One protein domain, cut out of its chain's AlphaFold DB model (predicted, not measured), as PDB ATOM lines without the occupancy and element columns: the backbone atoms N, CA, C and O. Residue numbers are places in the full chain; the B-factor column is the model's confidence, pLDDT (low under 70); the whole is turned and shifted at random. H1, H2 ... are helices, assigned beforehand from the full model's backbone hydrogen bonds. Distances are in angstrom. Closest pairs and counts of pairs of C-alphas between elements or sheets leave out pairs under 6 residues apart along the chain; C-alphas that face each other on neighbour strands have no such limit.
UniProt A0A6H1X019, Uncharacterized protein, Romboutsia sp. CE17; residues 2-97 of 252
ATOM      1  N   GLY A   2     210.360 197.077 147.140       42.75
ATOM      2  CA  GLY A   2     210.362 196.993 148.603       42.75
ATOM      3  C   GLY A   2     209.298 197.923 149.178       42.75
ATOM      4  O   GLY A   2     209.298 199.108 148.855       42.75
ATOM      5  N   LYS A   3     208.377 197.391 149.994       44.25
ATOM      6  CA  LYS A   3     207.457 198.214 150.788       44.25
ATOM      7  C   LYS A   3     208.296 199.216 151.579       44.25
ATOM      8  O   LYS A   3     209.191 198.816 152.322       44.25
ATOM      9  N   LYS A   4     208.024 200.508 151.397       53.69
ATOM     10  CA  LYS A   4     208.577 201.565 152.240       53.69
ATOM     11  C   LYS A   4     208.068 201.280 153.652       53.69
ATOM     12  O   LYS A   4     206.873 201.408 153.893       53.69
ATOM     13  N   ILE A   5     208.938 200.787 154.532       62.16
ATOM     14  CA  ILE A   5     208.594 200.605 155.943       62.16
ATOM     15  C   ILE A   5     208.360 202.012 156.477       62.16
ATOM     16  O   ILE A   5     209.283 202.827 156.522       62.16
ATOM     17  N   GLU A   6     207.106 202.324 156.773       72.44
ATOM     18  CA  GLU A   6     206.763 203.568 157.435       72.44
ATOM     19  C   GLU A   6     207.351 203.526 158.846       72.44
ATOM     20  O   GLU A   6     207.200 202.544 159.576       72.44
ATOM     21  N   ILE A   7     208.120 204.556 159.189       78.31
ATOM     22  CA  ILE A   7     208.802 204.618 160.475       78.31
ATOM     23  C   ILE A   7     207.791 205.069 161.529       78.31
ATOM     24  O   ILE A   7     207.417 206.241 161.574       78.31
ATOM     25  N   ASP A   8     207.384 204.143 162.395       86.50
ATOM     26  CA  ASP A   8     206.579 204.446 163.574       86.50
ATOM     27  C   ASP A   8     207.490 204.990 164.683       86.50
ATOM     28  O   ASP A   8     208.245 204.262 165.333       86.50
ATOM     29  N   LYS A   9     207.433 206.307 164.890       86.94
ATOM     30  CA  LYS A   9     208.257 206.998 165.889       86.94
ATOM     31  C   LYS A   9     207.989 206.495 167.311       86.94
ATOM     32  O   LYS A   9     208.939 206.377 168.079       86.94
ATOM     33  N   LYS A  10     206.734 206.166 167.649       87.31
ATOM     34  CA  LYS A  10     206.371 205.670 168.987       87.31
ATOM     35  C   LYS A  10     206.982 204.299 169.239       87.31
ATOM     36  O   LYS A  10     207.490 204.043 170.324       87.31
ATOM     37  N   GLU A  11     206.974 203.450 168.215       89.56
ATOM     38  CA  GLU A  11     207.608 202.138 168.290       89.56
ATOM     39  C   GLU A  11     209.126 202.254 168.488       89.56
ATOM     40  O   GLU A  11     209.691 201.569 169.335       89.56
ATOM     41  N   ILE A  12     209.793 203.157 167.761       89.38
ATOM     42  CA  ILE A  12     211.233 203.396 167.936       89.38
ATOM     43  C   ILE A  12     211.563 203.834 169.366       89.38
ATOM     44  O   ILE A  12     212.528 203.333 169.943       89.38
ATOM     45  N   GLU A  13     210.773 204.737 169.952       88.44
ATOM     46  CA  GLU A  13     210.976 205.144 171.345       88.44
ATOM     47  C   GLU A  13     210.798 203.981 172.322       88.44
ATOM     48  O   GLU A  13     211.583 203.840 173.260       88.44
ATOM     49  N   GLU A  14     209.797 203.134 172.100       90.44
ATOM     50  CA  GLU A  14     209.549 201.944 172.913       90.44
ATOM     51  C   GLU A  14     210.731 200.964 172.852       90.44
ATOM     52  O   GLU A  14     211.226 200.519 173.888       90.44
ATOM     53  N   ILE A  15     211.261 200.706 171.652       90.81
ATOM     54  CA  ILE A  15     212.437 199.851 171.442       90.81
ATOM     55  C   ILE A  15     213.661 200.404 172.184       90.81
ATOM     56  O   ILE A  15     214.384 199.650 172.838       90.81
ATOM     57  N   ILE A  16     213.902 201.717 172.100       89.31
ATOM     58  CA  ILE A  16     215.029 202.360 172.787       89.31
ATOM     59  C   ILE A  16     214.863 202.260 174.311       89.31
ATOM     60  O   ILE A  16     215.818 201.897 174.996       89.31
ATOM     61  N   LYS A  17     213.660 202.510 174.844       86.50
ATOM     62  CA  LYS A  17     213.362 202.398 176.285       86.50
ATOM     63  C   LYS A  17     213.580 200.980 176.809       86.50
ATOM     64  O   LYS A  17     214.232 200.798 177.838       86.50
ATOM     65  N   LEU A  18     213.102 199.972 176.081       86.69
ATOM     66  CA  LEU A  18     213.337 198.569 176.425       86.69
ATOM     67  C   LEU A  18     214.833 198.238 176.415       86.69
ATOM     68  O   LEU A  18     215.319 197.553 177.314       86.69
ATOM     69  N   ARG A  19     215.593 198.779 175.454       88.56
ATOM     70  CA  ARG A  19     217.041 198.564 175.415       88.56
ATOM     71  C   ARG A  19     217.776 199.238 176.574       88.56
ATOM     72  O   ARG A  19     218.709 198.649 177.102       88.56
ATOM     73  N   ILE A  20     217.378 200.445 176.968       81.31
ATOM     74  CA  ILE A  20     217.937 201.126 178.148       81.31
ATOM     75  C   ILE A  20     217.638 200.316 179.414       81.31
ATOM     76  O   ILE A  20     218.511 200.161 180.260       81.31
ATOM     77  N   THR A  21     216.443 199.732 179.505       78.56
ATOM     78  CA  THR A  21     216.057 198.856 180.621       78.56
ATOM     79  C   THR A  21     216.957 197.616 180.703       78.56
ATOM     80  O   THR A  21     217.401 197.264 181.786       78.56
ATOM     81  N   GLU A  22     217.317 196.996 179.570       80.81
ATOM     82  CA  GLU A  22     218.299 195.890 179.543       80.81
ATOM     83  C   GLU A  22     219.737 196.298 179.880       80.81
ATOM     84  O   GLU A  22     220.582 195.439 180.121       80.81
ATOM     85  N   LEU A  23     220.042 197.591 179.822       74.44
ATOM     86  CA  LEU A  23     221.339 198.151 180.194       74.44
ATOM     87  C   LEU A  23     221.334 198.661 181.640       74.44
ATOM     88  O   LEU A  23     222.107 199.559 181.968       74.44
ATOM     89  N   ASP A  24     220.448 198.128 182.485       70.75
ATOM     90  CA  ASP A  24     220.262 198.541 183.879       70.75
ATOM     91  C   ASP A  24     219.972 200.048 184.028       70.75
ATOM     92  O   ASP A  24     220.376 200.689 184.995       70.75
ATOM     93  N   GLY A  25     219.305 200.650 183.036       71.94
ATOM     94  CA  GLY A  25     219.000 202.083 183.013       71.94
ATOM     95  C   GLY A  25     220.149 202.978 182.539       71.94
ATOM     96  O   GLY A  25     219.963 204.189 182.405       71.94
ATOM     97  N   ASP A  26     221.325 202.422 182.235       72.25
ATOM     98  CA  ASP A  26     222.495 203.195 181.826       72.25
ATOM     99  C   ASP A  26     222.423 203.605 180.347       72.25
ATOM    100  O   ASP A  26     222.941 202.948 179.435       72.25
ATOM    101  N   ALA A  27     221.794 204.756 180.111       78.38
ATOM    102  CA  ALA A  27     221.686 205.373 178.796       78.38
ATOM    103  C   ALA A  27     223.054 205.703 178.159       78.38
ATOM    104  O   ALA A  27     223.150 205.768 176.933       78.38
ATOM    105  N   SER A  28     224.137 205.855 178.936       74.00
ATOM    106  CA  SER A  28     225.465 206.176 178.386       74.00
ATOM    107  C   SER A  28     226.046 205.028 177.545       74.00
ATOM    108  O   SER A  28     226.731 205.257 176.537       74.00
ATOM    109  N   LYS A  29     225.689 203.785 177.897       77.25
ATOM    110  CA  LYS A  29     226.081 202.549 177.199       77.25
ATOM    111  C   LYS A  29     225.256 202.272 175.946       77.25
ATOM    112  O   LYS A  29     225.536 201.315 175.218       77.25
ATOM    113  N   LEU A  30     224.255 203.102 175.660       86.25
ATOM    114  CA  LEU A  30     223.449 202.975 174.459       86.25
ATOM    115  C   LEU A  30     224.339 203.193 173.225       86.25
ATOM    116  O   LEU A  30     225.071 204.178 173.105       86.25
ATOM    117  N   THR A  31     224.318 202.246 172.293       87.19
ATOM    118  CA  THR A  31     225.009 202.371 171.000       87.19
ATOM    119  C   THR A  31     224.068 201.969 169.881       87.19
ATOM    120  O   THR A  31     223.255 201.058 170.056       87.19
ATOM    121  N   TYR A  32     224.204 202.584 168.706       90.19
ATOM    122  CA  TYR A  32     223.337 202.288 167.561       90.19
ATOM    123  C   TYR A  32     223.310 200.796 167.213       90.19
ATOM    124  O   TYR A  32     222.250 200.219 166.997       90.19
ATOM    125  N   ASN A  33     224.481 200.152 167.227       88.12
ATOM    126  CA  ASN A  33     224.612 198.725 166.952       88.12
ATOM    127  C   ASN A  33     223.913 197.872 168.020       88.12
ATOM    128  O   ASN A  33     223.276 196.875 167.691       88.12
ATOM    129  N   SER A  34     224.001 198.268 169.295       89.19
ATOM    130  CA  SER A  34     223.309 197.549 170.369       89.19
ATOM    131  C   SER A  34     221.787 197.632 170.238       89.19
ATOM    132  O   SER A  34     221.119 196.619 170.420       89.19
ATOM    133  N   VAL A  35     221.245 198.799 169.866       91.50
ATOM    134  CA  VAL A  35     219.799 198.990 169.676       91.50
ATOM    135  C   VAL A  35     219.315 198.262 168.423       91.50
ATOM    136  O   VAL A  35     218.278 197.609 168.463       91.50
ATOM    137  N   TRP A  36     220.087 198.287 167.333       92.81
ATOM    138  CA  TRP A  36     219.751 197.548 166.117       92.81
ATOM    139  C   TRP A  36     219.691 196.032 166.353       92.81
ATOM    140  O   TRP A  36     218.679 195.406 166.042       92.81
ATOM    141  N   LYS A  37     220.723 195.446 166.978       90.69
ATOM    142  CA  LYS A  37     220.731 194.013 167.332       90.69
ATOM    143  C   LYS A  37     219.592 193.648 168.280       90.69
ATOM    144  O   LYS A  37     218.998 192.579 168.159       90.69
ATOM    145  N   PHE A  38     219.280 194.538 169.222       92.94
ATOM    146  CA  PHE A  38     218.144 194.366 170.116       92.94
ATOM    147  C   PHE A  38     216.821 194.340 169.343       92.94
ATOM    148  O   PHE A  38     216.049 193.401 169.517       92.94
ATOM    149  N   ASN A  39     216.601 195.295 168.431       93.88
ATOM    150  CA  ASN A  39     215.422 195.345 167.566       93.88
ATOM    151  C   ASN A  39     215.272 194.082 166.699       93.88
ATOM    152  O   ASN A  39     214.181 193.516 166.623       93.88
ATOM    153  N   GLU A  40     216.358 193.586 166.101       93.56
ATOM    154  CA  GLU A  40     216.336 192.327 165.344       93.56
ATOM    155  C   GLU A  40     215.941 191.118 166.199       93.56
ATOM    156  O   GLU A  40     215.308 190.189 165.695       93.56
ATOM    157  N   ARG A  41     216.311 191.109 167.483       92.69
ATOM    158  CA  ARG A  41     215.956 190.028 168.405       92.69
ATOM    159  C   ARG A  41     214.485 190.105 168.817       92.69
ATOM    160  O   ARG A  41     213.765 189.128 168.640       92.69
ATOM    161  N   ILE A  42     214.023 191.257 169.307       90.81
ATOM    162  CA  ILE A  42     212.643 191.409 169.811       90.81
ATOM    163  C   ILE A  42     211.596 191.347 168.697       90.81
ATOM    164  O   ILE A  42     210.476 190.918 168.931       90.81
ATOM    165  N   SER A  43     211.954 191.721 167.466       90.88
ATOM    166  CA  SER A  43     211.052 191.588 166.314       90.88
ATOM    167  C   SER A  43     210.818 190.133 165.907       90.88
ATOM    168  O   SER A  43     209.846 189.850 165.213       90.88
ATOM    169  N   LYS A  44     211.665 189.191 166.340       90.31
ATOM    170  CA  LYS A  44     211.527 187.749 166.065       90.31
ATOM    171  C   LYS A  44     210.967 186.966 167.256       90.31
ATOM    172  O   LYS A  44     210.486 185.849 167.068       90.31
ATOM    173  N   ASP A  45     211.023 187.536 168.455       87.25
ATOM    174  CA  ASP A  45     210.564 186.905 169.689       87.25
ATOM    175  C   ASP A  45     209.081 187.216 169.958       87.25
ATOM    176  O   ASP A  45     208.668 188.371 170.026       87.25
ATOM    177  N   LYS A  46     208.269 186.169 170.141       84.38
ATOM    178  CA  LYS A  46     206.823 186.287 170.396       84.38
ATOM    179  C   LYS A  46     206.495 186.793 171.803       84.38
ATOM    180  O   LYS A  46     205.360 187.214 172.032       84.38
ATOM    181  N   ASN A  47     207.454 186.729 172.726       84.00
ATOM    182  CA  ASN A  47     207.298 187.216 174.095       84.00
ATOM    183  C   ASN A  47     207.390 188.744 174.172       84.00
ATOM    184  O   ASN A  47     206.840 189.344 175.091       84.00
ATOM    185  N   TYR A  48     208.034 189.381 173.190       81.00
ATOM    186  CA  TYR A  48     208.112 190.833 173.107       81.00
ATOM    187  C   TYR A  48     206.961 191.371 172.265       81.00
ATOM    188  O   TYR A  48     206.891 191.180 171.049       81.00
ATOM    189  N   LYS A  49     206.053 192.077 172.933       85.75
ATOM    190  CA  LYS A  49     204.948 192.786 172.296       85.75
ATOM    191  C   LYS A  49     205.057 194.268 172.591       85.75
ATOM    192  O   LYS A  49     205.460 194.658 173.684       85.75
ATOM    193  N   ARG A  50     204.678 195.058 171.596       84.19
ATOM    194  CA  ARG A  50     204.439 196.488 171.715       84.19
ATOM    195  C   ARG A  50     203.342 196.749 172.744       84.19
ATOM    196  O   ARG A  50     202.510 195.876 173.004       84.19
ATOM    197  N   TYR A  51     203.260 197.979 173.234       78.25
ATOM    198  CA  TYR A  51     202.193 198.424 174.134       78.25
ATOM    199  C   TYR A  51     200.776 198.180 173.578       78.25
ATOM    200  O   TYR A  51     199.843 197.911 174.328       78.25
ATOM    201  N   ASP A  52     200.604 198.225 172.252       78.56
ATOM    202  CA  ASP A  52     199.332 197.929 171.578       78.56
ATOM    203  C   ASP A  52     199.089 196.422 171.333       78.56
ATOM    204  O   ASP A  52     198.138 196.040 170.650       78.56
ATOM    205  N   GLY A  53     199.950 195.555 171.874       78.69
ATOM    206  CA  GLY A  53     199.875 194.101 171.768       78.69
ATOM    207  C   GLY A  53     200.405 193.517 170.454       78.69
ATOM    208  O   GLY A  53     200.388 192.291 170.297       78.69
ATOM    209  N   LYS A  54     200.878 194.346 169.510       87.62
ATOM    210  CA  LYS A  54     201.451 193.879 168.238       87.62
ATOM    211  C   LYS A  54     202.919 193.483 168.385       87.62
ATOM    212  O   LYS A  54     203.596 193.855 169.335       87.62
ATOM    213  N   GLN A  55     203.422 192.718 167.426       89.31
ATOM    214  CA  GLN A  55     204.842 192.377 167.349       89.31
ATOM    215  C   GLN A  55     205.667 193.587 166.886       89.31
ATOM    216  O   GLN A  55     205.179 194.398 166.096       89.31
ATOM    217  N   PHE A  56     206.911 193.690 167.356       90.75
ATOM    218  CA  PHE A  56     207.831 194.737 166.911       90.75
ATOM    219  C   PHE A  56     208.243 194.550 165.444       90.75
ATOM    220  O   PHE A  56     208.556 193.451 164.983       90.75
ATOM    221  N   THR A  57     208.294 195.660 164.724       91.06
ATOM    222  CA  THR A  57     208.816 195.816 163.376       91.06
ATOM    223  C   THR A  57     210.336 195.660 163.386       91.06
ATOM    224  O   THR A  57     211.055 196.274 164.177       91.06
ATOM    225  N   SER A  58     210.849 194.854 162.456       90.94
ATOM    226  CA  SER A  58     212.287 194.753 162.198       90.94
ATOM    227  C   SER A  58     212.746 195.946 161.355       90.94
ATOM    228  O   SER A  58     212.603 195.944 160.129       90.94
ATOM    229  N   TYR A  59     213.313 196.965 161.996       89.88
ATOM    230  CA  TYR A  59     213.877 198.131 161.323       89.88
ATOM    231  C   TYR A  59     215.299 197.857 160.830       89.88
ATOM    232  O   TYR A  59     216.126 197.243 161.507       89.88
ATOM    233  N   GLY A  60     215.604 198.343 159.628       85.44
ATOM    234  CA  GLY A  60     216.924 198.180 159.031       85.44
ATOM    235  C   GLY A  60     217.998 199.016 159.730       85.44
ATOM    236  O   GLY A  60     217.716 200.023 160.374       85.44
ATOM    237  N   TYR A  61     219.263 198.652 159.515       83.38
ATOM    238  CA  TYR A  61     220.423 199.364 160.069       83.38
ATOM    239  C   TYR A  61     220.411 200.881 159.788       83.38
ATOM    240  O   TYR A  61     220.851 201.683 160.612       83.38
ATOM    241  N   HIS A  62     219.855 201.299 158.645       83.56
ATOM    242  CA  HIS A  62     219.758 202.711 158.271       83.56
ATOM    243  C   HIS A  62     218.904 203.550 159.236       83.56
ATOM    244  O   HIS A  62     219.187 204.731 159.407       83.56
ATOM    245  N   THR A  63     217.912 202.947 159.897       87.19
ATOM    246  CA  THR A  63     217.070 203.598 160.913       87.19
ATOM    247  C   THR A  63     217.863 203.938 162.174       87.19
ATOM    248  O   THR A  63     217.630 204.980 162.785       87.19
ATOM    249  N   TRP A  64     218.809 203.071 162.544       88.19
ATOM    250  CA  TRP A  64     219.529 203.126 163.817       88.19
ATOM    251  C   TRP A  64     220.889 203.815 163.726       88.19
ATOM    252  O   TRP A  64     221.307 204.447 164.686       88.19
ATOM    253  N   ALA A  65     221.583 203.684 162.594       82.81
ATOM    254  CA  ALA A  65     222.969 204.136 162.442       82.81
ATOM    255  C   ALA A  65     223.261 204.831 161.102       82.81
ATOM    256  O   ALA A  65     224.299 205.482 160.955       82.81
ATOM    257  N   GLY A  66     222.382 204.677 160.108       77.00
ATOM    258  CA  GLY A  66     222.636 205.153 158.752       77.00
ATOM    259  C   GLY A  66     222.336 206.632 158.528       77.00
ATOM    260  O   GLY A  66     221.727 207.323 159.346       77.00
ATOM    261  N   LYS A  67     222.771 207.092 157.354       77.62
ATOM    262  CA  LYS A  67     222.469 208.406 156.787       77.62
ATOM    263  C   LYS A  67     221.888 208.192 155.393       77.62
ATOM    264  O   LYS A  67     222.466 207.446 154.602       77.62
ATOM    265  N   TYR A  68     220.772 208.834 155.080       68.94
ATOM    266  CA  TYR A  68     220.173 208.809 153.747       68.94
ATOM    267  C   TYR A  68     219.861 210.236 153.311       68.94
ATOM    268  O   TYR A  68     219.264 210.987 154.069       68.94
ATOM    269  N   LYS A  69     220.297 210.634 152.106       70.19
ATOM    270  CA  LYS A  69     220.121 212.006 151.581       70.19
ATOM    271  C   LYS A  69     220.510 213.110 152.581       70.19
ATOM    272  O   LYS A  69     219.817 214.102 152.726       70.19
ATOM    273  N   ASN A  70     221.640 212.930 153.262       73.31
ATOM    274  CA  ASN A  70     222.141 213.821 154.314       73.31
ATOM    275  C   ASN A  70     221.312 213.929 155.604       73.31
ATOM    276  O   ASN A  70     221.754 214.624 156.515       73.31
ATOM    277  N   GLU A  71     220.239 213.161 155.757       74.44
ATOM    278  CA  GLU A  71     219.482 213.061 157.003       74.44
ATOM    279  C   GLU A  71     219.845 211.772 157.748       74.44
ATOM    280  O   GLU A  71     220.045 210.708 157.148       74.44
ATOM    281  N   TYR A  72     219.980 211.864 159.071       82.12
ATOM    282  CA  TYR A  72     220.157 210.691 159.921       82.12
ATOM    283  C   TYR A  72     218.816 209.991 160.151       82.12
ATOM    284  O   TYR A  72     217.769 210.632 160.216       82.12
ATOM    285  N   GLY A  73     218.850 208.664 160.293       81.50
ATOM    286  CA  GLY A  73     217.666 207.904 160.688       81.50
ATOM    287  C   GLY A  73     217.122 208.376 162.041       81.50
ATOM    288  O   GLY A  73     217.890 208.713 162.940       81.50
ATOM    289  N   TYR A  74     215.796 208.375 162.197       86.00
ATOM    290  CA  TYR A  74     215.139 208.861 163.418       86.00
ATOM    291  C   TYR A  74     215.638 208.153 164.691       86.00
ATOM    292  O   TYR A  74     215.864 208.803 165.707       86.00
ATOM    293  N   GLY A  75     215.891 206.838 164.623       87.00
ATOM    294  CA  GLY A  75     216.438 206.077 165.750       87.00
ATOM    295  C   GLY A  75     217.836 206.543 166.157       87.00
ATOM    296  O   GLY A  75     218.119 206.634 167.347       87.00
ATOM    297  N   LYS A  76     218.688 206.906 165.189       87.44
ATOM    298  CA  LYS A  76     220.015 207.474 165.459       87.44
ATOM    299  C   LYS A  76     219.914 208.799 166.212       87.44
ATOM    300  O   LYS A  76     220.516 208.936 167.271       87.44
ATOM    301  N   VAL A  77     219.130 209.735 165.672       86.12
ATOM    302  CA  VAL A  77     218.931 211.068 166.264       86.12
ATOM    303  C   VAL A  77     218.433 210.933 167.701       86.12
ATOM    304  O   VAL A  77     218.985 211.550 168.603       86.12
ATOM    305  N   ARG A  78     217.461 210.044 167.934       87.31
ATOM    306  CA  ARG A  78     216.892 209.849 169.269       87.31
ATOM    307  C   ARG A  78     217.875 209.231 170.267       87.31
ATOM    308  O   ARG A  78     217.877 209.607 171.434       87.31
ATOM    309  N   ILE A  79     218.719 208.297 169.821       87.50
ATOM    310  CA  ILE A  79     219.798 207.736 170.650       87.50
ATOM    311  C   ILE A  79     220.789 208.837 171.040       87.50
ATOM    312  O   ILE A  79     221.191 208.895 172.198       87.50
ATOM    313  N   ASP A  80     221.161 209.706 170.100       84.88
ATOM    314  CA  ASP A  80     222.093 210.808 170.358       84.88
ATOM    315  C   ASP A  80     221.527 211.819 171.356       84.88
ATOM    316  O   ASP A  80     222.223 212.184 172.300       84.88
ATOM    317  N   GLU A  81     220.259 212.210 171.202       84.56
ATOM    318  CA  GLU A  81     219.548 213.063 172.164       84.56
ATOM    319  C   GLU A  81     219.585 212.464 173.574       84.56
ATOM    320  O   GLU A  81     220.066 213.102 174.502       84.56
ATOM    321  N   ILE A  82     219.172 211.202 173.727       83.25
ATOM    322  CA  ILE A  82     219.118 210.533 175.035       83.25
ATOM    323  C   ILE A  82     220.508 210.422 175.674       83.25
ATOM    324  O   ILE A  82     220.653 210.597 176.885       83.25
ATOM    325  N   LYS A  83     221.543 210.124 174.880       79.50
ATOM    326  CA  LYS A  83     222.918 210.056 175.387       79.50
ATOM    327  C   LYS A  83     223.428 211.417 175.828       79.50
ATOM    328  O   LYS A  83     224.045 211.501 176.885       79.50
ATOM    329  N   ASN A  84     223.181 212.453 175.036       74.69
ATOM    330  CA  ASN A  84     223.602 213.808 175.364       74.69
ATOM    331  C   ASN A  84     222.867 214.315 176.611       74.69
ATOM    332  O   ASN A  84     223.521 214.835 177.506       74.69
ATOM    333  N   ASP A  85     221.564 214.054 176.740       75.69
ATOM    334  CA  ASP A  85     220.784 214.386 177.938       75.69
ATOM    335  C   ASP A  85     221.310 213.657 179.185       75.69
ATOM    336  O   ASP A  85     221.426 214.250 180.256       75.69
ATOM    337  N   ALA A  86     221.670 212.375 179.063       64.69
ATOM    338  CA  ALA A  86     222.250 211.605 180.165       64.69
ATOM    339  C   ALA A  86     223.635 212.132 180.584       64.69
ATOM    340  O   ALA A  86     223.955 212.167 181.772       64.69
ATOM    341  N   ILE A  87     224.455 212.566 179.623       58.78
ATOM    342  CA  ILE A  87     225.777 213.154 179.880       58.78
ATOM    343  C   ILE A  87     225.639 214.537 180.532       58.78
ATOM    344  O   ILE A  87     226.339 214.818 181.508       58.78
ATOM    345  N   SER A  88     224.715 215.371 180.050       58.16
ATOM    346  CA  SER A  88     224.428 216.688 180.627       58.16
ATOM    347  C   SER A  88     223.923 216.567 182.064       58.16
ATOM    348  O   SER A  88     224.484 217.208 182.946       58.16
ATOM    349  N   LYS A  89     222.996 215.639 182.350       54.81
ATOM    350  CA  LYS A  89     222.519 215.366 183.720       54.81
ATOM    351  C   LYS A  89     223.621 214.865 184.654       54.81
ATOM    352  O   LYS A  89     223.662 215.255 185.814       54.81
ATOM    353  N   ASN A  90     224.553 214.040 184.172       49.75
ATOM    354  CA  ASN A  90     225.704 213.603 184.975       49.75
ATOM    355  C   ASN A  90     226.717 214.732 185.241       49.75
ATOM    356  O   ASN A  90     227.459 214.678 186.222       49.75
ATOM    357  N   THR A  91     226.752 215.748 184.377       45.81
ATOM    358  CA  THR A  91     227.628 216.917 184.528       45.81
ATOM    359  C   THR A  91     226.991 217.966 185.448       45.81
ATOM    360  O   THR A  91     227.676 218.499 186.316       45.81
ATOM    361  N   GLU A  92     225.679 218.192 185.336       42.91
ATOM    362  CA  GLU A  92     224.894 219.080 186.211       42.91
ATOM    363  C   GLU A  92     224.719 218.506 187.625       42.91
ATOM    364  O   GLU A  92     224.842 219.240 188.597       42.91
ATOM    365  N   ASN A  93     224.598 217.183 187.791       41.22
ATOM    366  CA  ASN A  93     224.572 216.553 189.121       41.22
ATOM    367  C   ASN A  93     225.879 216.730 189.930       41.22
ATOM    368  O   ASN A  93     225.907 216.404 191.115       41.22
ATOM    369  N   ASN A  94     226.958 217.242 189.322       41.44
ATOM    370  CA  ASN A  94     228.188 217.621 190.029       41.44
ATOM    371  C   ASN A  94     228.262 219.119 190.378       41.44
ATOM    372  O   ASN A  94     229.173 219.530 191.096       41.44
ATOM    373  N   LEU A  95     227.317 219.934 189.903       37.72
ATOM    374  CA  LEU A  95     227.257 221.381 190.092       37.72
ATOM    375  C   LEU A  95     225.785 221.808 190.206       37.72
ATOM    376  O   LEU A  95     225.157 222.158 189.215       37.72
ATOM    377  N   ASN A  96     225.307 221.868 191.451       33.72
ATOM    378  CA  ASN A  96     224.064 222.501 191.911       33.72
ATOM    379  C   ASN A  96     222.824 221.600 192.021       33.72
ATOM    380  O   ASN A  96     222.194 221.180 191.056       33.72
ATOM    381  N   THR A  97     222.459 221.396 193.283       46.59
ATOM    382  CA  THR A  97     221.102 221.197 193.780       46.59
ATOM    383  C   THR A  97     220.180 222.336 193.322       46.59
ATOM    384  O   THR A  97     220.627 223.477 193.232       46.59
TER     385      THR A  97
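Overview. This is residues 2 to 97 of the 252 residues of an uncharacterized protein of Romboutsia sp. CE17 (UniProt A0A6H1X019). H1 and H2 cross nearly at right angles in a small helical body, where short H3 packs on H2 and on the beginning of long H4; H4 runs away from it, and residues 91 to 97 stick out. The printed part has 96 residues with four named helices, H1 to H4, and no named strand: all helix. It is only just compact, close to loose, with a radius of gyration of the C-alphas of 14.6 A and spans of 50 by 36 by 20 A.

Along the chain. H1, residues 9 to 22, starts at C-alpha 9 (208.257, 206.998, 165.889) and measures 20.3 A from first to last C-alpha. H2 is residues 32 to 42, 15.4 A, and H3 residues 61 to 64, 5.4 A. H4, residues 74 to 92, 26.8 A, ends at C-alpha 92 (224.894, 219.080, 186.211).

Arrangement. H1, with residues 15 to 19 alone, touches H2, about perpendicular at 84 degrees; the closest C-alphas, Arg 19 and Val 35, are 6.4 A apart. H4 touches H3 with residues 74 to 76 alone, closest C-alphas Trp 64 and Lys 76, 4.7 A. Every O i to N i+4 pair is within hydrogen-bond range in H1, H2 and H4; H3 is too short for one.

Size, cuts and confidence. The farthest C-alphas, Gly 2 and Thr 97, are 52.4 A apart. The printed part has no cut; the H2 to H3 link is long. pLDDT is under 70 at residues 2 to 5, 68 and 86 to 97.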